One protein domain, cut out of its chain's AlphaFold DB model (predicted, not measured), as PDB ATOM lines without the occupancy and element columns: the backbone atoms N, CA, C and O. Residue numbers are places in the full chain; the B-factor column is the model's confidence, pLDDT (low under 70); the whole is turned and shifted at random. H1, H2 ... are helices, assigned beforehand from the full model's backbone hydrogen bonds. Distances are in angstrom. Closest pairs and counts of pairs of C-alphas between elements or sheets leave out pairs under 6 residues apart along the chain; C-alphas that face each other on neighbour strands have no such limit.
ATOM      1  N   ALA A   2      -3.214  26.449 -63.484       85.81
ATOM      2  CA  ALA A   2      -4.431  26.798 -62.735       85.81
ATOM      3  C   ALA A   2      -4.859  25.717 -61.716       85.81
ATOM      4  O   ALA A   2      -5.082  26.037 -60.552       85.81
ATOM      5  N   ALA A   3      -4.874  24.438 -62.112       85.62
ATOM      6  CA  ALA A   3      -5.220  23.326 -61.216       85.62
ATOM      7  C   ALA A   3      -4.326  23.252 -59.968       85.62
ATOM      8  O   ALA A   3      -4.817  23.120 -58.850       85.62
ATOM      9  N   PHE A   4      -3.013  23.420 -60.161       87.94
ATOM     10  CA  PHE A   4      -2.041  23.463 -59.071       87.94
ATOM     11  C   PHE A   4      -2.350  24.589 -58.078       87.94
ATOM     12  O   PHE A   4      -2.399  24.339 -56.879       87.94
ATOM     13  N   ARG A   5      -2.649  25.801 -58.573       89.62
ATOM     14  CA  ARG A   5      -3.038  26.936 -57.719       89.62
ATOM     15  C   ARG A   5      -4.297  26.648 -56.901       89.62
ATOM     16  O   ARG A   5      -4.359  27.031 -55.740       89.62
ATOM     17  N   GLY A   6      -5.275  25.957 -57.491       90.81
ATOM     18  CA  GLY A   6      -6.489  25.536 -56.787       90.81
ATOM     19  C   GLY A   6      -6.196  24.575 -55.633       90.81
ATOM     20  O   GLY A   6      -6.730  24.750 -54.543       90.81
ATOM     21  N   ILE A   7      -5.311  23.598 -55.846       90.12
ATOM     22  CA  ILE A   7      -4.881  22.664 -54.791       90.12
ATOM     23  C   ILE A   7      -4.127  23.409 -53.691       90.12
ATOM     24  O   ILE A   7      -4.438  23.245 -52.514       90.12
ATOM     25  N   THR A   8      -3.175  24.269 -54.055       92.88
ATOM     26  CA  THR A   8      -2.416  25.034 -53.058       92.88
ATOM     27  C   THR A   8      -3.295  26.012 -52.284       92.88
ATOM     28  O   THR A   8      -3.054  26.218 -51.106       92.88
ATOM     29  N   ALA A   9      -4.334  26.588 -52.900       95.31
ATOM     30  CA  ALA A   9      -5.259  27.475 -52.197       95.31
ATOM     31  C   ALA A   9      -6.002  26.747 -51.064       95.31
ATOM     32  O   ALA A   9      -6.126  27.290 -49.970       95.31
ATOM     33  N   GLU A  10      -6.450  25.509 -51.297       95.38
ATOM     34  CA  GLU A  10      -7.028  24.679 -50.233       95.38
ATOM     35  C   GLU A  10      -6.010  24.326 -49.152       95.38
ATOM     36  O   GLU A  10      -6.328  24.391 -47.967       95.38
ATOM     37  N   GLU A  11      -4.785  23.975 -49.547       95.88
ATOM     38  CA  GLU A  11      -3.723  23.679 -48.591       95.88
ATOM     39  C   GLU A  11      -3.414  24.882 -47.690       95.88
ATOM     40  O   GLU A  11      -3.310  24.721 -46.477       95.88
ATOM     41  N   GLU A  12      -3.292  26.085 -48.249       97.56
ATOM     42  CA  GLU A  12      -3.023  27.287 -47.457       97.56
ATOM     43  C   GLU A  12      -4.218  27.686 -46.579       97.56
ATOM     44  O   GLU A  12      -4.019  28.116 -45.442       97.56
ATOM     45  N   ALA A  13      -5.455  27.467 -47.035       98.31
ATOM     46  CA  ALA A  13      -6.640  27.653 -46.198       98.31
ATOM     47  C   ALA A  13      -6.642  26.693 -44.991       98.31
ATOM     48  O   ALA A  13      -6.882  27.119 -43.859       98.31
ATOM     49  N   ALA A  14      -6.294  25.418 -45.206       98.31
ATOM     50  CA  ALA A  14      -6.135  24.435 -44.135       98.31
ATOM     51  C   ALA A  14      -5.004  24.822 -43.165       98.31
ATOM     52  O   ALA A  14      -5.178  24.753 -41.948       98.31
ATOM     53  N   SER A  15      -3.859  25.283 -43.687       98.38
ATOM     54  CA  SER A  15      -2.759  25.810 -42.871       98.38
ATOM     55  C   SER A  15      -3.217  26.973 -41.993       98.38
ATOM     56  O   SER A  15      -2.912  26.985 -40.801       98.38
ATOM     57  N   GLY A  16      -3.957  27.932 -42.559       98.25
ATOM     58  CA  GLY A  16      -4.502  29.080 -41.832       98.25
ATOM     59  C   GLY A  16      -5.409  28.653 -40.680       98.25
ATOM     60  O   GLY A  16      -5.232  29.117 -39.554       98.25
ATOM     61  N   LEU A  17      -6.300  27.689 -40.924       98.31
ATOM     62  CA  LEU A  17      -7.155  27.111 -39.887       98.31
ATOM     63  C   LEU A  17      -6.337  26.424 -38.780       98.31
ATOM     64  O   LEU A  17      -6.594  26.633 -37.597       98.31
ATOM     65  N   PHE A  18      -5.307  25.649 -39.133       98.62
ATOM     66  CA  PHE A  18      -4.429  25.024 -38.137       98.62
ATOM     67  C   PHE A  18      -3.660  26.051 -37.308       98.62
ATOM     68  O   PHE A  18      -3.487  25.864 -36.104       98.62
ATOM     69  N   HIS A  19      -3.190  27.128 -37.937       98.50
ATOM     70  CA  HIS A  19      -2.533  28.219 -37.230       98.50
ATOM     71  C   HIS A  19      -3.492  28.932 -36.278       98.50
ATOM     72  O   HIS A  19      -3.094  29.171 -35.144       98.50
ATOM     73  N   ALA A  20      -4.745  29.172 -36.677       98.12
ATOM     74  CA  ALA A  20      -5.769  29.724 -35.794       98.12
ATOM     75  C   ALA A  20      -6.009  28.825 -34.571       98.12
ATOM     76  O   ALA A  20      -5.927  29.294 -33.441       98.12
ATOM     77  N   LEU A  21      -6.210  27.518 -34.775       98.50
ATOM     78  CA  LEU A  21      -6.416  26.558 -33.682       98.50
ATOM     79  C   LEU A  21      -5.228  26.519 -32.707       98.50
ATOM     80  O   LEU A  21      -5.412  26.493 -31.491       98.50
ATOM     81  N   LYS A  22      -3.997  26.545 -33.231       98.25
ATOM     82  CA  LYS A  22      -2.779  26.598 -32.408       98.25
ATOM     83  C   LYS A  22      -2.645  27.913 -31.654       98.25
ATOM     84  O   LYS A  22      -2.321  27.894 -30.474       98.25
ATOM     85  N   PHE A  23      -2.866  29.033 -32.338       97.88
ATOM     86  CA  PHE A  23      -2.762  30.372 -31.766       97.88
ATOM     87  C   PHE A  23      -3.762  30.566 -30.625       97.88
ATOM     88  O   PHE A  23      -3.397  31.067 -29.569       97.88
ATOM     89  N   ARG A  24      -4.990  30.070 -30.808       97.56
ATOM     90  CA  ARG A  24      -6.054  30.085 -29.798       97.56
ATOM     91  C   ARG A  24      -5.844  29.091 -28.656       97.56
ATOM     92  O   ARG A  24      -6.612  29.098 -27.707       97.56
ATOM     93  N   GLY A  25      -4.807  28.255 -28.716       97.62
ATOM     94  CA  GLY A  25      -4.443  27.367 -27.614       97.62
ATOM     95  C   GLY A  25      -5.394  26.188 -27.412       97.62
ATOM     96  O   GLY A  25      -5.472  25.668 -26.300       97.62
ATOM     97  N   TYR A  26      -6.096  25.739 -28.461       98.25
ATOM     98  CA  TYR A  26      -6.920  24.531 -28.377       98.25
ATOM     99  C   TYR A  26      -6.074  23.330 -27.939       98.25
ATOM    100  O   TYR A  26      -4.931  23.142 -28.382       98.25
ATOM    101  N   LYS A  27      -6.639  22.487 -27.072       97.31
ATOM    102  CA  LYS A  27      -5.950  21.289 -26.593       97.31
ATOM    103  C   LYS A  27      -5.634  20.392 -27.788       97.31
ATOM    104  O   LYS A  27      -6.420  20.292 -28.724       97.31
ATOM    105  N   ASN A  28      -4.458  19.766 -27.763       97.12
ATOM    106  CA  ASN A  28      -3.930  18.913 -28.833       97.12
ATOM    107  C   ASN A  28      -3.650  19.620 -30.175       97.12
ATOM    108  O   ASN A  28      -3.062  19.000 -31.061       97.12
ATOM    109  N   ALA A  29      -3.935  20.921 -30.331       97.56
ATOM    110  CA  ALA A  29      -3.665  21.641 -31.580       97.56
ATOM    111  C   ALA A  29      -2.180  21.605 -31.981       97.56
ATOM    112  O   ALA A  29      -1.855  21.654 -33.166       97.56
ATOM    113  N   GLY A  30      -1.265  21.444 -31.017       97.31
ATOM    114  CA  GLY A  30       0.166  21.232 -31.263       97.31
ATOM    115  C   GLY A  30       0.492  20.016 -32.145       97.31
ATOM    116  O   GLY A  30       1.495  20.056 -32.859       97.31
ATOM    117  N   LEU A  31      -0.372  18.991 -32.167       97.56
ATOM    118  CA  LEU A  31      -0.231  17.781 -32.990       97.56
ATOM    119  C   LEU A  31      -0.550  18.019 -34.474       97.56
ATOM    120  O   LEU A  31      -0.176  17.216 -35.335       97.56
ATOM    121  N   LEU A  32      -1.211  19.132 -34.806       97.69
ATOM    122  CA  LEU A  32      -1.424  19.537 -36.193       97.69
ATOM    123  C   LEU A  32      -0.086  19.912 -36.832       97.69
ATOM    124  O   LEU A  32       0.726  20.626 -36.242       97.69
ATOM    125  N   ASN A  33       0.139  19.507 -38.080       97.00
ATOM    126  CA  ASN A  33       1.326  19.904 -38.826       97.00
ATOM    127  C   ASN A  33       0.927  20.679 -40.095       97.00
ATOM    128  O   ASN A  33       0.634  20.048 -41.109       97.00
ATOM    129  N   PRO A  34       0.972  22.029 -40.075       95.75
ATOM    130  CA  PRO A  34       0.673  22.867 -41.244       95.75
ATOM    131  C   PRO A  34       1.595  22.626 -42.445       95.75
ATOM    132  O   PRO A  34       1.269  22.996 -43.563       95.75
ATOM    133  N   ARG A  35       2.751  21.983 -42.253       94.62
ATOM    134  CA  ARG A  35       3.659  21.631 -43.356       94.62
ATOM    135  C   ARG A  35       3.378  20.250 -43.942       94.62
ATOM    136  O   ARG A  35       3.908  19.922 -44.997       94.62
ATOM    137  N   ASN A  36       2.563  19.432 -43.280       95.38
ATOM    138  CA  ASN A  36       2.251  18.089 -43.741       95.38
ATOM    139  C   ASN A  36       1.042  18.121 -44.687       95.38
ATOM    140  O   ASN A  36      -0.081  18.394 -44.266       95.38
ATOM    141  N   HIS A  37       1.272  17.792 -45.959       93.88
ATOM    142  CA  HIS A  37       0.223  17.737 -46.979       93.88
ATOM    143  C   HIS A  37      -0.915  16.775 -46.616       93.88
ATOM    144  O   HIS A  37      -2.065  17.118 -46.839       93.88
ATOM    145  N   VAL A  38      -0.633  15.640 -45.967       94.62
ATOM    146  CA  VAL A  38      -1.665  14.692 -45.507       94.62
ATOM    147  C   VAL A  38      -2.591  15.358 -44.490       94.62
ATOM    148  O   VAL A  38      -3.805  15.273 -44.629       94.62
ATOM    149  N   HIS A  39      -2.046  16.085 -43.508       97.12
ATOM    150  CA  HIS A  39      -2.880  16.798 -42.531       97.12
ATOM    151  C   HIS A  39      -3.753  17.851 -43.227       97.12
ATOM    152  O   HIS A  39      -4.951  17.910 -42.979       97.12
ATOM    153  N   LYS A  40      -3.173  18.651 -44.131       96.88
ATOM    154  CA  LYS A  40      -3.914  19.682 -44.874       96.88
ATOM    155  C   LYS A  40      -5.024  19.079 -45.741       96.88
ATOM    156  O   LYS A  40      -6.165  19.528 -45.686       96.88
ATOM    157  N   SER A  41      -4.712  18.024 -46.493       94.81
ATOM    158  CA  SER A  41      -5.667  17.325 -47.357       94.81
ATOM    159  C   SER A  41      -6.782  16.627 -46.578       94.81
ATOM    160  O   SER A  41      -7.857  16.429 -47.135       94.81
ATOM    161  N   ALA A  42      -6.568  16.292 -45.301       96.62
ATOM    162  CA  ALA A  42      -7.578  15.663 -44.452       96.62
ATOM    163  C   ALA A  42      -8.711  16.608 -44.029       96.62
ATOM    164  O   ALA A  42      -9.799  16.133 -43.705       96.62
ATOM    165  N   VAL A  43      -8.489  17.930 -44.039       97.56
ATOM    166  CA  VAL A  43      -9.490  18.910 -43.576       97.56
ATOM    167  C   VAL A  43     -10.769  18.819 -44.398       97.56
ATOM    168  O   VAL A  43     -11.861  18.812 -43.844       97.56
ATOM    169  N   THR A  44     -10.654  18.701 -45.719       95.56
ATOM    170  CA  THR A  44     -11.830  18.658 -46.596       95.56
ATOM    171  C   THR A  44     -12.694  17.405 -46.378       95.56
ATOM    172  O   THR A  44     -13.897  17.567 -46.168       95.56
ATOM    173  N   PRO A  45     -12.142  16.174 -46.390       95.69
ATOM    174  CA  PRO A  45     -12.894  14.972 -46.028       95.69
ATOM    175  C   PRO A  45     -13.551  15.079 -44.656       95.69
ATOM    176  O   PRO A  45     -14.718  14.736 -44.508       95.69
ATOM    177  N   PHE A  46     -12.840  15.630 -43.672       97.31
ATOM    178  CA  PHE A  46     -13.391  15.799 -42.335       97.31
ATOM    179  C   PHE A  46     -14.555  16.799 -42.291       97.31
ATOM    180  O   PHE A  46     -15.584  16.510 -41.692       97.31
ATOM    181  N   LEU A  47     -14.450  17.942 -42.977       96.50
ATOM    182  CA  LEU A  47     -15.559  18.896 -43.093       96.50
ATOM    183  C   LEU A  47     -16.773  18.284 -43.805       96.50
ATOM    184  O   LEU A  47     -17.903  18.606 -43.451       96.50
ATOM    185  N   HIS A  48     -16.562  17.391 -44.775       95.31
ATOM    186  CA  HIS A  48     -17.652  16.654 -45.419       95.31
ATOM    187  C   HIS A  48     -18.338  15.695 -44.438       95.31
ATOM    188  O   HIS A  48     -19.562  15.661 -44.368       95.31
ATOM    189  N   VAL A  49     -17.553  14.949 -43.659       95.62
ATOM    190  CA  VAL A  49     -18.047  14.050 -42.605       95.62
ATOM    191  C   VAL A  49     -18.848  14.823 -41.553       95.62
ATOM    192  O   VAL A  49     -19.959  14.418 -41.216       95.62
ATOM    193  N   LEU A  50     -18.336  15.970 -41.092       94.56
ATOM    194  CA  LEU A  50     -19.063  16.863 -40.188       94.56
ATOM    195  C   LEU A  50     -20.361  17.375 -40.820       94.56
ATOM    196  O   LEU A  50     -21.400  17.362 -40.168       94.56
ATOM    197  N   GLY A  51     -20.317  17.801 -42.085       93.19
ATOM    198  CA  GLY A  51     -21.498  18.251 -42.822       93.19
ATOM    199  C   GLY A  51     -22.587  17.180 -42.870       93.19
ATOM    200  O   GLY A  51     -23.715  17.452 -42.476       93.19
ATOM    201  N   ALA A  52     -22.227  15.948 -43.244       93.69
ATOM    202  CA  ALA A  52     -23.155  14.818 -43.287       93.69
ATOM    203  C   ALA A  52     -23.770  14.513 -41.911       93.69
ATOM    204  O   ALA A  52     -24.968  14.261 -41.807       93.69
ATOM    205  N   PHE A  53     -22.972  14.582 -40.841       93.06
ATOM    206  CA  PHE A  53     -23.480  14.428 -39.478       93.06
ATOM    207  C   PHE A  53     -24.508  15.514 -39.128       93.06
ATOM    208  O   PHE A  53     -25.577  15.210 -38.603       93.06
ATOM    209  N   PHE A  54     -24.209  16.780 -39.431       89.75
ATOM    210  CA  PHE A  54     -25.117  17.883 -39.116       89.75
ATOM    211  C   PHE A  54     -26.358  17.920 -40.002       89.75
ATOM    212  O   PHE A  54     -27.392  18.389 -39.536       89.75
ATOM    213  N   GLU A  55     -26.295  17.421 -41.235       91.06
ATOM    214  CA  GLU A  55     -27.480  17.203 -42.069       91.06
ATOM    215  C   GLU A  55     -28.413  16.171 -41.417       91.06
ATOM    216  O   GLU A  55     -29.577  16.485 -41.168       91.06
ATOM    217  N   GLU A  56     -27.888  15.003 -41.020       90.25
ATOM    218  CA  GLU A  56     -28.658  13.956 -40.321       90.25
ATOM    219  C   GLU A  56     -29.258  14.476 -38.996       90.25
ATOM    220  O   GLU A  56     -30.434  14.250 -38.686       90.25
ATOM    221  N   PHE A  57     -28.464  15.229 -38.227       85.81
ATOM    222  CA  PHE A  57     -28.901  15.853 -36.978       85.81
ATOM    223  C   PHE A  57     -30.004  16.897 -37.207       85.81
ATOM    224  O   PHE A  57     -31.015  16.899 -36.509       85.81
ATOM    225  N   SER A  58     -29.839  17.769 -38.204       85.19
ATOM    226  CA  SER A  58     -30.791  18.841 -38.528       85.19
ATOM    227  C   SER A  58     -32.144  18.295 -38.984       85.19
ATOM    228  O   SER A  58     -33.184  18.855 -38.640       85.19
ATOM    229  N   GLU A  59     -32.149  17.193 -39.739       86.75
ATOM    230  CA  GLU A  59     -33.374  16.501 -40.150       86.75
ATOM    231  C   GLU A  59     -34.116  15.887 -38.956       86.75
ATOM    232  O   GLU A  59     -35.338  16.010 -38.857       86.75
ATOM    233  N   THR A  60     -33.370  15.277 -38.031       85.38
ATOM    234  CA  THR A  60     -33.919  14.602 -36.846       85.38
ATOM    235  C   THR A  60     -34.480  15.607 -35.838       85.38
ATOM    236  O   THR A  60     -35.637  15.503 -35.427       85.38
ATOM    237  N   GLU A  61     -33.694  16.629 -35.499       81.88
ATOM    238  CA  GLU A  61     -34.028  17.619 -34.468       81.88
ATOM    239  C   GLU A  61     -34.819  18.817 -35.011       81.88
ATOM    240  O   GLU A  61     -35.219  19.705 -34.260       81.88
ATOM    241  N   TYR A 112     -18.109  10.102 -35.361       91.31
ATOM    242  CA  TYR A 112     -18.381  10.254 -36.791       91.31
ATOM    243  C   TYR A 112     -18.035   9.015 -37.626       91.31
ATOM    244  O   TYR A 112     -17.886   9.100 -38.849       91.31
ATOM    245  N   LYS A 113     -17.873   7.852 -36.985       90.44
ATOM    246  CA  LYS A 113     -17.422   6.620 -37.640       90.44
ATOM    247  C   LYS A 113     -18.376   6.226 -38.764       90.44
ATOM    248  O   LYS A 113     -17.928   5.945 -39.875       90.44
ATOM    249  N   LYS A 114     -19.685   6.297 -38.504       91.88
ATOM    250  CA  LYS A 114     -20.728   6.001 -39.492       91.88
ATOM    251  C   LYS A 114     -20.618   6.916 -40.717       91.88
ATOM    252  O   LYS A 114     -20.698   6.455 -41.857       91.88
ATOM    253  N   GLN A 115     -20.405   8.215 -40.504       94.75
ATOM    254  CA  GLN A 115     -20.272   9.185 -41.593       94.75
ATOM    255  C   GLN A 115     -18.947   9.014 -42.350       94.75
ATOM    256  O   GLN A 115     -18.930   9.168 -43.572       94.75
ATOM    257  N   ILE A 116     -17.858   8.626 -41.675       93.75
ATOM    258  CA  ILE A 116     -16.580   8.272 -42.317       93.75
ATOM    259  C   ILE A 116     -16.749   7.045 -43.221       93.75
ATOM    260  O   ILE A 116     -16.315   7.074 -44.370       93.75
ATOM    261  N   GLU A 117     -17.396   5.980 -42.746       93.38
ATOM    262  CA  GLU A 117     -17.642   4.762 -43.535       93.38
ATOM    263  C   GLU A 117     -18.509   5.048 -44.770       93.38
ATOM    264  O   GLU A 117     -18.209   4.593 -45.881       93.38
ATOM    265  N   ARG A 118     -19.548   5.875 -44.605       93.69
ATOM    266  CA  ARG A 118     -20.397   6.336 -45.711       93.69
ATOM    267  C   ARG A 118     -19.604   7.162 -46.724       93.69
ATOM    268  O   ARG A 118     -19.701   6.900 -47.922       93.69
ATOM    269  N   PHE A 119     -18.793   8.110 -46.252       94.69
ATOM    270  CA  PHE A 119     -17.915   8.915 -47.099       94.69
ATOM    271  C   PHE A 119     -16.970   8.026 -47.915       94.69
ATOM    272  O   PHE A 119     -16.903   8.154 -49.135       94.69
ATOM    273  N   LEU A 120     -16.293   7.080 -47.262       93.62
ATOM    274  CA  LEU A 120     -15.378   6.138 -47.905       93.62
ATOM    275  C   LEU A 120     -16.061   5.299 -48.986       93.62
ATOM    276  O   LEU A 120     -15.536   5.191 -50.095       93.62
ATOM    277  N   THR A 121     -17.266   4.802 -48.702       93.00
ATOM    278  CA  THR A 121     -18.085   4.067 -49.674       93.00
ATOM    279  C   THR A 121     -18.377   4.921 -50.910       93.00
ATOM    280  O   THR A 121     -18.181   4.464 -52.032       93.00
ATOM    281  N   THR A 122     -18.772   6.190 -50.737       91.50
ATOM    282  CA  THR A 122     -19.016   7.114 -51.862       91.50
ATOM    283  C   THR A 122     -17.752   7.415 -52.671       91.50
ATOM    284  O   THR A 122     -17.833   7.650 -53.874       91.50
ATOM    285  N   GLN A 123     -16.581   7.398 -52.034       89.56
ATOM    286  CA  GLN A 123     -15.294   7.611 -52.699       89.56
ATOM    287  C   GLN A 123     -14.690   6.328 -53.300       89.56
ATOM    288  O   GLN A 123     -13.606   6.399 -53.873       89.56
ATOM    289  N   ASN A 124     -15.353   5.169 -53.175       90.81
ATOM    290  CA  ASN A 124     -14.791   3.850 -53.498       90.81
ATOM    291  C   ASN A 124     -13.434   3.587 -52.813       90.81
ATOM    292  O   ASN A 124     -12.538   2.971 -53.389       90.81
ATOM    293  N   ALA A 125     -13.276   4.061 -51.576       91.06
ATOM    294  CA  ALA A 125     -12.076   3.886 -50.766       91.06
ATOM    295  C   ALA A 125     -12.375   3.005 -49.546       91.06
ATOM    296  O   ALA A 125     -13.480   3.017 -49.016       91.06
ATOM    297  N   SER A 126     -11.386   2.248 -49.069       87.94
ATOM    298  CA  SER A 126     -11.540   1.356 -47.904       87.94
ATOM    299  C   SER A 126     -10.959   1.924 -46.610       87.94
ATOM    300  O   SER A 126     -11.251   1.427 -45.526       87.94
ATOM    301  N   ASN A 127     -10.109   2.950 -46.701       92.94
ATOM    302  CA  ASN A 127      -9.400   3.504 -45.555       92.94
ATOM    303  C   ASN A 127      -9.186   5.014 -45.717       92.94
ATOM    304  O   ASN A 127      -8.644   5.466 -46.728       92.94
ATOM    305  N   ILE A 128      -9.569   5.784 -44.695       92.44
ATOM    306  CA  ILE A 128      -9.519   7.252 -44.727       92.44
ATOM    307  C   ILE A 128      -8.096   7.801 -44.790       92.44
ATOM    308  O   ILE A 128      -7.842   8.735 -45.546       92.44
ATOM    309  N   LEU A 129      -7.138   7.195 -44.087       92.56
ATOM    310  CA  LEU A 129      -5.742   7.630 -44.136       92.56
ATOM    311  C   LEU A 129      -5.129   7.389 -45.514       92.56
ATOM    312  O   LEU A 129      -4.394   8.243 -46.008       92.56
ATOM    313  N   ASN A 130      -5.426   6.252 -46.142       91.25
ATOM    314  CA  ASN A 130      -4.956   5.963 -47.497       91.25
ATOM    315  C   ASN A 130      -5.586   6.921 -48.510       91.25
ATOM    316  O   ASN A 130      -4.851   7.540 -49.276       91.25
ATOM    317  N   TYR A 131      -6.900   7.142 -48.425       93.38
ATOM    318  CA  TYR A 131      -7.593   8.128 -49.253       93.38
ATOM    319  C   TYR A 131      -6.950   9.518 -49.129       93.38
ATOM    320  O   TYR A 131      -6.603  10.144 -50.128       93.38
ATOM    321  N   VAL A 132      -6.716  10.001 -47.905       93.31
ATOM    322  CA  VAL A 132      -6.090  11.311 -47.678       93.31
ATOM    323  C   VAL A 132      -4.661  11.360 -48.230       93.31
ATOM    324  O   VAL A 132      -4.272  12.372 -48.814       93.31
ATOM    325  N   LYS A 133      -3.866  10.292 -48.077       92.19
ATOM    326  CA  LYS A 133      -2.510  10.214 -48.649       92.19
ATOM    327  C   LYS A 133      -2.533  10.301 -50.173       92.19
ATOM    328  O   LYS A 133      -1.701  11.000 -50.746       92.19
ATOM    329  N   GLU A 134      -3.488   9.643 -50.822       89.12
ATOM    330  CA  GLU A 134      -3.685   9.737 -52.271       89.12
ATOM    331  C   GLU A 134      -4.066  11.160 -52.692       89.12
ATOM    332  O   GLU A 134      -3.457  11.707 -53.613       89.12
ATOM    333  N   GLN A 135      -4.991  11.806 -51.970       87.94
ATOM    334  CA  GLN A 135      -5.346  13.209 -52.222       87.94
ATOM    335  C   GLN A 135      -4.136  14.141 -52.059       87.94
ATOM    336  O   GLN A 135      -3.900  14.997 -52.910       87.94
ATOM    337  N   ALA A 136      -3.325  13.950 -51.015       88.25
ATOM    338  CA  ALA A 136      -2.104  14.724 -50.797       88.25
ATOM    339  C   ALA A 136      -1.073  14.518 -51.923       88.25
ATOM    340  O   ALA A 136      -0.324  15.437 -52.267       88.25
ATOM    341  N   ASN A 137      -1.047  13.332 -52.538       86.31
ATOM    342  CA  ASN A 137      -0.131  13.018 -53.629       86.31
ATOM    343  C   ASN A 137      -0.546  13.622 -54.985       86.31
ATOM    344  O   ASN A 137       0.303  13.749 -55.868       86.31
ATOM    345  N   GLN A 138      -1.797  14.077 -55.151       81.81
ATOM    346  CA  GLN A 138      -2.250  14.762 -56.377       81.81
ATOM    347  C   GLN A 138      -1.369  15.966 -56.725       81.81
ATOM    348  O   GLN A 138      -1.090  16.238 -57.893       81.81
ATOM    349  N   ARG A 139      -0.870  16.674 -55.703       80.06
ATOM    350  CA  ARG A 139       0.075  17.780 -55.878       80.06
ATOM    351  C   ARG A 139       1.332  17.326 -56.623       80.06
ATOM    352  O   ARG A 139       1.771  17.998 -57.555       80.06
ATOM    353  N   ASN A 140       1.910  16.201 -56.206       80.94
ATOM    354  CA  ASN A 140       3.136  15.674 -56.798       80.94
ATOM    355  C   ASN A 140       2.891  15.186 -58.222       80.94
ATOM    356  O   ASN A 140       3.710  15.463 -59.090       80.94
ATOM    357  N   GLN A 141       1.746  14.546 -58.470       81.00
ATOM    358  CA  GLN A 141       1.344  14.096 -59.805       81.00
ATOM    359  C   GLN A 141       1.221  15.252 -60.803       81.00
ATOM    360  O   GLN A 141       1.495  15.067 -61.978       81.00
ATOM    361  N   ILE A 142       0.836  16.451 -60.357       80.62
ATOM    362  CA  ILE A 142       0.721  17.631 -61.231       80.62
ATOM    363  C   ILE A 142       2.066  18.344 -61.429       80.62
ATOM    364  O   ILE A 142       2.282  18.972 -62.465       80.62
ATOM    365  N   LEU A 143       2.947  18.309 -60.427       77.06
ATOM    366  CA  LEU A 143       4.210  19.050 -60.451       77.06
ATOM    367  C   LEU A 143       5.366  18.284 -61.083       77.06
ATOM    368  O   LEU A 143       6.223  18.901 -61.714       77.06
ATOM    369  N   TYR A 144       5.434  16.976 -60.855       75.88
ATOM    370  CA  TYR A 144       6.604  16.178 -61.187       75.88
ATOM    371  C   TYR A 144       6.310  15.235 -62.349       75.88
ATOM    372  O   TYR A 144       5.247  14.623 -62.417       75.88
ATOM    373  N   ALA A 145       7.281  15.117 -63.256       69.06
ATOM    374  CA  ALA A 145       7.260  14.100 -64.297       69.06
ATOM    375  C   ALA A 145       7.410  12.712 -63.664       69.06
ATOM    376  O   ALA A 145       8.265  12.504 -62.798       69.06
ATOM    377  N   GLY A 146       6.562  11.781 -64.090       71.56
ATOM    378  CA  GLY A 146       6.657  10.375 -63.720       71.56
ATOM    379  C   GLY A 146       7.493   9.580 -64.729       71.56
ATOM    380  O   GLY A 146       7.961  10.142 -65.722       71.56
ATOM    381  N   PRO A 147       7.642   8.259 -64.521       69.94
ATOM    382  CA  PRO A 147       8.209   7.351 -65.523       69.94
ATOM    383  C   PRO A 147       7.490   7.447 -66.880       69.94
ATOM    384  O   PRO A 147       8.117   7.283 -67.922       69.94
ATOM    385  N   ASP A 148       6.202   7.797 -66.852       74.06
ATOM    386  CA  ASP A 148       5.330   7.951 -68.020       74.06
ATOM    387  C   ASP A 148       5.416   9.344 -68.684       74.06
ATOM    388  O   ASP A 148       4.658   9.653 -69.601       74.06
ATOM    389  N   GLY A 149       6.350  10.198 -68.243       75.94
ATOM    390  CA  GLY A 149       6.612  11.516 -68.822       75.94
ATOM    391  C   GLY A 149       6.000  12.688 -68.050       75.94
ATOM    392  O   GLY A 149       5.714  12.606 -66.851       75.94
ATOM    393  N   TYR A 150       5.864  13.832 -68.730       70.50
ATOM    394  CA  TYR A 150       5.299  15.047 -68.136       70.50
ATOM    395  C   TYR A 150       3.799  14.879 -67.875       70.50
ATOM    396  O   TYR A 150       3.089  14.387 -68.754       70.50
ATOM    397  N   PRO A 151       3.285  15.339 -66.723       70.62
ATOM    398  CA  PRO A 151       1.863  15.269 -66.448       70.62
ATOM    399  C   PRO A 151       1.083  16.154 -67.420       70.62
ATOM    400  O   PRO A 151       1.203  17.381 -67.418       70.62
ATOM    401  N   VAL A 152       0.262  15.515 -68.252       68.69
ATOM    402  CA  VAL A 152      -0.690  16.186 -69.137       68.69
ATOM    403  C   VAL A 152      -2.054  16.144 -68.464       68.69
ATOM    404  O   VAL A 152      -2.663  15.088 -68.329       68.69
ATOM    405  N   ILE A 153      -2.540  17.308 -68.036       70.44
ATOM    406  CA  ILE A 153      -3.932  17.460 -67.607       70.44
ATOM    407  C   ILE A 153      -4.742  17.695 -68.881       70.44
ATOM    408  O   ILE A 153      -4.835  18.829 -69.348       70.44
ATOM    409  N   SER A 154      -5.232  16.613 -69.485       63.22
ATOM    410  CA  SER A 154      -5.939  16.649 -70.768       63.22
ATOM    411  C   SER A 154      -7.310  17.312 -70.651       63.22
ATOM    412  O   SER A 154      -7.668  18.096 -71.523       63.22
ATOM    413  N   GLU A 155      -8.035  17.068 -69.557       64.75
ATOM    414  CA  GLU A 155      -9.351  17.656 -69.296       64.75
ATOM    415  C   GLU A 155      -9.532  17.890 -67.790       64.75
ATOM    416  O   GLU A 155      -9.472  16.965 -66.978       64.75
ATOM    417  N   LEU A 156      -9.725  19.150 -67.396       73.75
ATOM    418  CA  LEU A 156     -10.243  19.486 -66.071       73.75
ATOM    419  C   LEU A 156     -11.760  19.455 -66.164       73.75
ATOM    420  O   LEU A 156     -12.322  20.168 -66.988       73.75
ATOM    421  N   GLN A 157     -12.408  18.672 -65.306       76.69
ATOM    422  CA  GLN A 157     -13.859  18.750 -65.160       76.69
ATOM    423  C   GLN A 157     -14.257  20.193 -64.829       76.69
ATOM    424  O   GLN A 157     -13.608  20.830 -63.991       76.69
ATOM    425  N   ASP A 158     -15.334  20.684 -65.443       73.25
ATOM    426  CA  ASP A 158     -15.816  22.065 -65.276       73.25
ATOM    427  C   ASP A 158     -16.002  22.448 -63.797       73.25
ATOM    428  O   ASP A 158     -15.757  23.580 -63.374       73.25
ATOM    429  N   GLU A 159     -16.354  21.470 -62.965       85.44
ATOM    430  CA  GLU A 159     -16.610  21.654 -61.540       85.44
ATOM    431  C   GLU A 159     -15.345  21.747 -60.678       85.44
ATOM    432  O   GLU A 159     -15.445  22.112 -59.504       85.44
ATOM    433  N   PHE A 160     -14.154  21.455 -61.217       87.81
ATOM    434  CA  PHE A 160     -12.916  21.380 -60.437       87.81
ATOM    435  C   PHE A 160     -12.660  22.671 -59.647       87.81
ATOM    436  O   PHE A 160     -12.451  22.641 -58.432       87.81
ATOM    437  N   PHE A 161     -12.702  23.822 -60.323       89.69
ATOM    438  CA  PHE A 161     -12.434  25.111 -59.680       89.69
ATOM    439  C   PHE A 161     -13.553  25.515 -58.724       89.69
ATOM    440  O   PHE A 161     -13.269  25.966 -57.615       89.69
ATOM    441  N   ALA A 162     -14.810  25.295 -59.112       92.25
ATOM    442  CA  ALA A 162     -15.966  25.599 -58.275       92.25
ATOM    443  C   ALA A 162     -15.971  24.765 -56.981       92.25
ATOM    444  O   ALA A 162     -16.309  25.259 -55.905       92.25
ATOM    445  N   LEU A 163     -15.571  23.494 -57.056       91.69
ATOM    446  CA  LEU A 163     -15.428  22.625 -55.894       91.69
ATOM    447  C   LEU A 163     -14.325  23.122 -54.955       91.69
ATOM    448  O   LEU A 163     -14.556  23.226 -53.749       91.69
ATOM    449  N   ARG A 164     -13.156  23.483 -55.493       92.81
ATOM    450  CA  ARG A 164     -12.047  23.978 -54.666       92.81
ATOM    451  C   ARG A 164     -12.348  25.335 -54.040       92.81
ATOM    452  O   ARG A 164     -12.069  25.539 -52.862       92.81
ATOM    453  N   GLN A 165     -13.025  26.222 -54.767       94.69
ATOM    454  CA  GLN A 165     -13.521  27.484 -54.220       94.69
ATOM    455  C   GLN A 165     -14.467  27.258 -53.031       94.69
ATOM    456  O   GLN A 165     -14.307  27.907 -51.999       94.69
ATOM    457  N   ARG A 166     -15.417  26.316 -53.140       95.06
ATOM    458  CA  ARG A 166     -16.325  25.964 -52.033       95.06
ATOM    459  C   ARG A 166     -15.567  25.459 -50.803       95.06
ATOM    460  O   ARG A 166     -15.870  25.876 -49.692       95.06
ATOM    461  N   ARG A 167     -14.554  24.610 -50.997       95.94
ATOM    462  CA  ARG A 167     -13.722  24.059 -49.909       95.94
ATOM    463  C   ARG A 167     -12.889  25.133 -49.214       95.94
ATOM    464  O   ARG A 167     -12.900  25.209 -47.989       95.94
ATOM    465  N   VAL A 168     -12.223  25.996 -49.986       97.69
ATOM    466  CA  VAL A 168     -11.501  27.165 -49.451       97.69
ATOM    467  C   VAL A 168     -12.448  28.052 -48.649       97.69
ATOM    468  O   VAL A 168     -12.116  28.449 -47.536       97.69
ATOM    469  N   MET A 169     -13.642  28.324 -49.178       97.06
ATOM    470  CA  MET A 169     -14.629  29.158 -48.499       97.06
ATOM    471  C   MET A 169     -15.117  28.533 -47.187       97.06
ATOM    472  O   MET A 169     -15.203  29.236 -46.186       97.06
ATOM    473  N   ALA A 170     -15.367  27.222 -47.152       96.69
ATOM    474  CA  ALA A 170     -15.740  26.523 -45.922       96.69
ATOM    475  C   ALA A 170     -14.650  26.642 -44.840       96.69
ATOM    476  O   ALA A 170     -14.949  26.933 -43.684       96.69
ATOM    477  N   MET A 171     -13.376  26.494 -45.219       98.19
ATOM    478  CA  MET A 171     -12.243  26.680 -44.302       98.19
ATOM    479  C   MET A 171     -12.093  28.137 -43.846       98.19
ATOM    480  O   MET A 171     -11.814  28.383 -42.675       98.19
ATOM    481  N   ALA A 172     -12.326  29.109 -44.733       97.69
ATOM    482  CA  ALA A 172     -12.321  30.528 -44.384       97.69
ATOM    483  C   ALA A 172     -13.466  30.889 -43.422       97.69
ATOM    484  O   ALA A 172     -13.259  31.634 -42.468       97.69
ATOM    485  N   MET A 173     -14.661  30.328 -43.617       96.88
ATOM    486  CA  MET A 173     -15.779  30.482 -42.682       96.88
ATOM    487  C   MET A 173     -15.447  29.873 -41.319       96.88
ATOM    488  O   MET A 173     -15.659  30.527 -40.305       96.88
ATOM    489  N   ALA A 174     -14.873  28.664 -41.287       97.56
ATOM    490  CA  ALA A 174     -14.417  28.047 -40.043       97.56
ATOM    491  C   ALA A 174     -13.382  28.930 -39.328       97.56
ATOM    492  O   ALA A 174     -13.507  29.169 -38.133       97.56
ATOM    493  N   TYR A 175     -12.413  29.485 -40.065       97.94
ATOM    494  CA  TYR A 175     -11.460  30.453 -39.523       97.94
ATOM    495  C   TYR A 175     -12.177  31.657 -38.894       97.94
ATOM    496  O   TYR A 175     -11.898  31.991 -37.751       97.94
ATOM    497  N   LEU A 176     -13.139  32.273 -39.588       96.56
ATOM    498  CA  LEU A 176     -13.876  33.445 -39.089       96.56
ATOM    499  C   LEU A 176     -14.807  33.143 -37.905       96.56
ATOM    500  O   LEU A 176     -15.151  34.053 -37.160       96.56
ATOM    501  N   LEU A 177     -15.224  31.891 -37.727       96.50
ATOM    502  CA  LEU A 177     -16.018  31.455 -36.574       96.50
ATOM    503  C   LEU A 177     -15.149  31.126 -35.350       96.50
ATOM    504  O   LEU A 177     -15.673  31.017 -34.244       96.50
ATOM    505  N   ILE A 178     -13.841  30.941 -35.542       97.06
ATOM    506  CA  ILE A 178     -12.904  30.491 -34.505       97.06
ATOM    507  C   ILE A 178     -11.967  31.617 -34.102       97.06
ATOM    508  O   ILE A 178     -11.885  31.964 -32.930       97.06
ATOM    509  N   GLU A 179     -11.228  32.151 -35.069       95.75
ATOM    510  CA  GLU A 179     -10.106  33.033 -34.806       95.75
ATOM    511  C   GLU A 179     -10.511  34.356 -34.168       95.75
ATOM    512  O   GLU A 179      -9.760  34.774 -33.316       95.75
ATOM    513  N   PRO A 180     -11.657  34.998 -34.436       93.69
ATOM    514  CA  PRO A 180     -11.992  36.256 -33.759       93.69
ATOM    515  C   PRO A 180     -12.292  36.146 -32.254       93.69
ATOM    516  O   PRO A 180     -12.434  37.179 -31.605       93.69
ATOM    517  N   TYR A 181     -12.422  34.937 -31.701       93.31
ATOM    518  CA  TYR A 181     -12.900  34.704 -30.336       93.31
ATOM    519  C   TYR A 181     -11.782  34.137 -29.458       93.31
ATOM    520  O   TYR A 181     -11.113  33.179 -29.849       93.31
ATOM    521  N   ASP A 182     -11.565  34.725 -28.279       93.62
ATOM    522  CA  ASP A 182     -10.491  34.326 -27.357       93.62
ATOM    523  C   ASP A 182     -10.819  33.023 -26.614       93.62
ATOM    524  O   ASP A 182      -9.916  32.292 -26.203       93.62
ATOM    525  N   GLU A 183     -12.102  32.715 -26.444       96.00
ATOM    526  CA  GLU A 183     -12.560  31.554 -25.702       96.00
ATOM    527  C   GLU A 183     -12.403  30.251 -26.499       96.00
ATOM    528  O   GLU A 183     -12.644  30.171 -27.706       96.00
ATOM    529  N   ILE A 184     -12.065  29.176 -25.784       97.44
ATOM    530  CA  ILE A 184     -12.081  27.822 -26.337       97.44
ATOM    531  C   ILE A 184     -13.532  27.393 -26.536       97.44
ATOM    532  O   ILE A 184     -14.275  27.195 -25.576       97.44
ATOM    533  N   GLN A 185     -13.923  27.221 -27.794       97.06
ATOM    534  CA  GLN A 185     -15.281  26.845 -28.161       97.06
ATOM    535  C   GLN A 185     -15.423  25.311 -28.102       97.06
ATOM    536  O   GLN A 185     -14.687  24.613 -28.808       97.06
ATOM    537  N   PRO A 186     -16.340  24.747 -27.290       95.88
ATOM    538  CA  PRO A 186     -16.404  23.301 -27.061       95.88
ATOM    539  C   PRO A 186     -16.613  22.469 -28.330       95.88
ATOM    540  O   PRO A 186     -15.974  21.431 -28.491       95.88
ATOM    541  N   PHE A 187     -17.436  22.936 -29.274       95.38
ATOM    542  CA  PHE A 187     -17.639  22.245 -30.548       95.38
ATOM    543  C   PHE A 187     -16.334  22.127 -31.337       95.38
ATOM    544  O   PHE A 187     -16.021  21.068 -31.875       95.38
ATOM    545  N   VAL A 188     -15.548  23.204 -31.364       97.12
ATOM    546  CA  VAL A 188     -14.263  23.255 -32.067       97.12
ATOM    547  C   VAL A 188     -13.259  22.311 -31.415       97.12
ATOM    548  O   VAL A 188     -12.557  21.597 -32.125       97.12
ATOM    549  N   GLN A 189     -13.227  22.256 -30.079       96.75
ATOM    550  CA  GLN A 189     -12.380  21.310 -29.350       96.75
ATOM    551  C   GLN A 189     -12.750  19.859 -29.689       96.75
ATOM    552  O   GLN A 189     -11.883  19.084 -30.086       96.75
ATOM    553  N   ASN A 190     -14.038  19.514 -29.617       94.81
ATOM    554  CA  ASN A 190     -14.520  18.167 -29.926       94.81
ATOM    555  C   ASN A 190     -14.234  17.774 -31.386       94.81
ATOM    556  O   ASN A 190     -13.784  16.661 -31.657       94.81
ATOM    557  N   ALA A 191     -14.443  18.697 -32.330       95.62
ATOM    558  CA  ALA A 191     -14.152  18.478 -33.743       95.62
ATOM    559  C   ALA A 191     -12.646  18.309 -34.004       95.62
ATOM    560  O   ALA A 191     -12.253  17.449 -34.789       95.62
ATOM    561  N   LEU A 192     -11.787  19.091 -33.340       97.00
ATOM    562  CA  LEU A 192     -10.335  18.941 -33.435       97.00
ATOM    563  C   LEU A 192      -9.880  17.575 -32.914       97.00
ATOM    564  O   LEU A 192      -9.066  16.913 -33.559       97.00
ATOM    565  N   ASP A 193     -10.399  17.144 -31.771       95.19
ATOM    566  CA  ASP A 193     -10.024  15.858 -31.197       95.19
ATOM    567  C   ASP A 193     -10.465  14.696 -32.106       95.19
ATOM    568  O   ASP A 193      -9.653  13.824 -32.418       95.19
ATOM    569  N   ALA A 194     -11.688  14.732 -32.649       94.69
ATOM    570  CA  ALA A 194     -12.153  13.750 -33.632       94.69
ATOM    571  C   ALA A 194     -11.333  13.766 -34.937       94.69
ATOM    572  O   ALA A 194     -11.004  12.712 -35.486       94.69
ATOM    573  N   PHE A 195     -10.931  14.947 -35.413       96.25
ATOM    574  CA  PHE A 195     -10.033  15.082 -36.561       96.25
ATOM    575  C   PHE A 195      -8.673  14.417 -36.315       96.25
ATOM    576  O   PHE A 195      -8.117  13.768 -37.203       96.25
ATOM    577  N   LEU A 196      -8.125  14.564 -35.108       95.94
ATOM    578  CA  LEU A 196      -6.853  13.956 -34.734       95.94
ATOM    579  C   LEU A 196      -6.959  12.435 -34.571       95.94
ATOM    580  O   LEU A 196      -6.016  11.739 -34.946       95.94
ATOM    581  N   VAL A 197      -8.095  11.916 -34.099       94.00
ATOM    582  CA  VAL A 197      -8.386  10.471 -34.108       94.00
ATOM    583  C   VAL A 197      -8.467   9.947 -35.544       94.00
ATOM    584  O   VAL A 197      -7.817   8.957 -35.869       94.00
ATOM    585  N   MET A 198      -9.164  10.650 -36.446       93.81
ATOM    586  CA  MET A 198      -9.216  10.296 -37.876       93.81
ATOM    587  C   MET A 198      -7.814  10.246 -38.514       93.81
ATOM    588  O   MET A 198      -7.573   9.465 -39.436       93.81
ATOM    589  N   LEU A 199      -6.884  11.073 -38.025       93.38
ATOM    590  CA  LEU A 199      -5.485  11.118 -38.456       93.38
ATOM    591  C   LEU A 199      -4.549  10.142 -37.723       93.38
ATOM    592  O   LEU A 199      -3.340  10.176 -37.986       93.38
ATOM    593  N   ASP A 200      -5.074   9.310 -36.821       92.56
ATOM    594  CA  ASP A 200      -4.296   8.394 -35.978       92.56
ATOM    595  C   ASP A 200      -3.203   9.139 -35.180       92.56
ATOM    596  O   ASP A 200      -2.013   8.811 -35.195       92.56
TER     597      ASP A 200
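This is residues 2 to 61 and 112 to 200 of the 211 residues of an uncharacterized protein of Betaproteobacteria bacterium HGW-Betaproteobacteria-13 (UniProt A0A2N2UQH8). Two long helices, H1 and H5, lie side by side, and the longest helix, H2, crosses beneath the pair and runs on past H5. H3 packs on H2 on the side away from H1 and H5, H4 crosses the first part of H2 and reaches the beginning of H1, and H6 lies near H2 by the other end of the H1 and H5 pair. The printed part has 149 residues with six named helices, H1 to H6 in order along the chain, and no named strand; the class is all helix. The whole is compact, with a radius of gyration of the C-alphas of 16.2 A and spans of 50 by 34 by 29 A; residues 144 to 149 stick out.

H1, residues 2 to 23, and H2, residues 37 to 61, are the hubs, each touching three helices. Residues 10 to 15 of H1 touch residues 37 to 43 of H2, about perpendicular at 75 degrees; their closest C-alphas, of Ala 14 and Lys 40, are 5.3 A apart. H3, residues 113 to 122, touches residues 45 to 53 of H2 at 71 degrees, only just about perpendicular, with the C-alphas of Val 49 and Gln 115 closest at 5.4 A. H4, residues 128 to 143, touches H2 at a steep tilt of 48 degrees, opposite ways, closest at the C-alphas of Val 38 and Ala 136, 5.3 A. H4 also touches residues 4 to 7 of H1, closest at the C-alphas of Phe 4 and Ile 142, 6.8 A. H5, residues 159 to 178, touches H1 at a shallow tilt of 13 degrees, the same way, with the C-alphas of Glu 10 and Val 168 closest at 5.2 A. H6, residues 186 to 198, is close to H2 but not clearly touching, with the C-alphas of Phe 46 and Phe 195 closest at 6.7 A. H1 and H6 are apart, as are H3 and H5. Each O i to N i+4 pair is within hydrogen-bond range in H1, H3, H5 and H6; in H2 it is 18 of 21 and in H4 10 of 12.

H1 begins at C-alpha 2 (-4.431, 26.798, -62.735) and is 31.2 A long from first to last C-alpha. H2 is 36.5 A long and ends at C-alpha 61 (-34.028, 17.619, -34.468). H4 is 24.0 A and H5 28.7 A long, while H3 has 10 residues. H6, of 13 residues, ends at C-alpha 198 (-9.216, 10.296, -37.876).

The two C-alphas farthest apart, of Glu 61 and Gly 149, are 53.6 A apart. Residues 62 to 111 are not printed, and C-alphas 61 and 112 are 17.4 A apart across this cut. The links H1 to H2 and H4 to H5 are long, with 13 and 15 residues. The mean pLDDT of the printed part is 91.2; residues 145, 147, 152 and 154 to 155 are under 70.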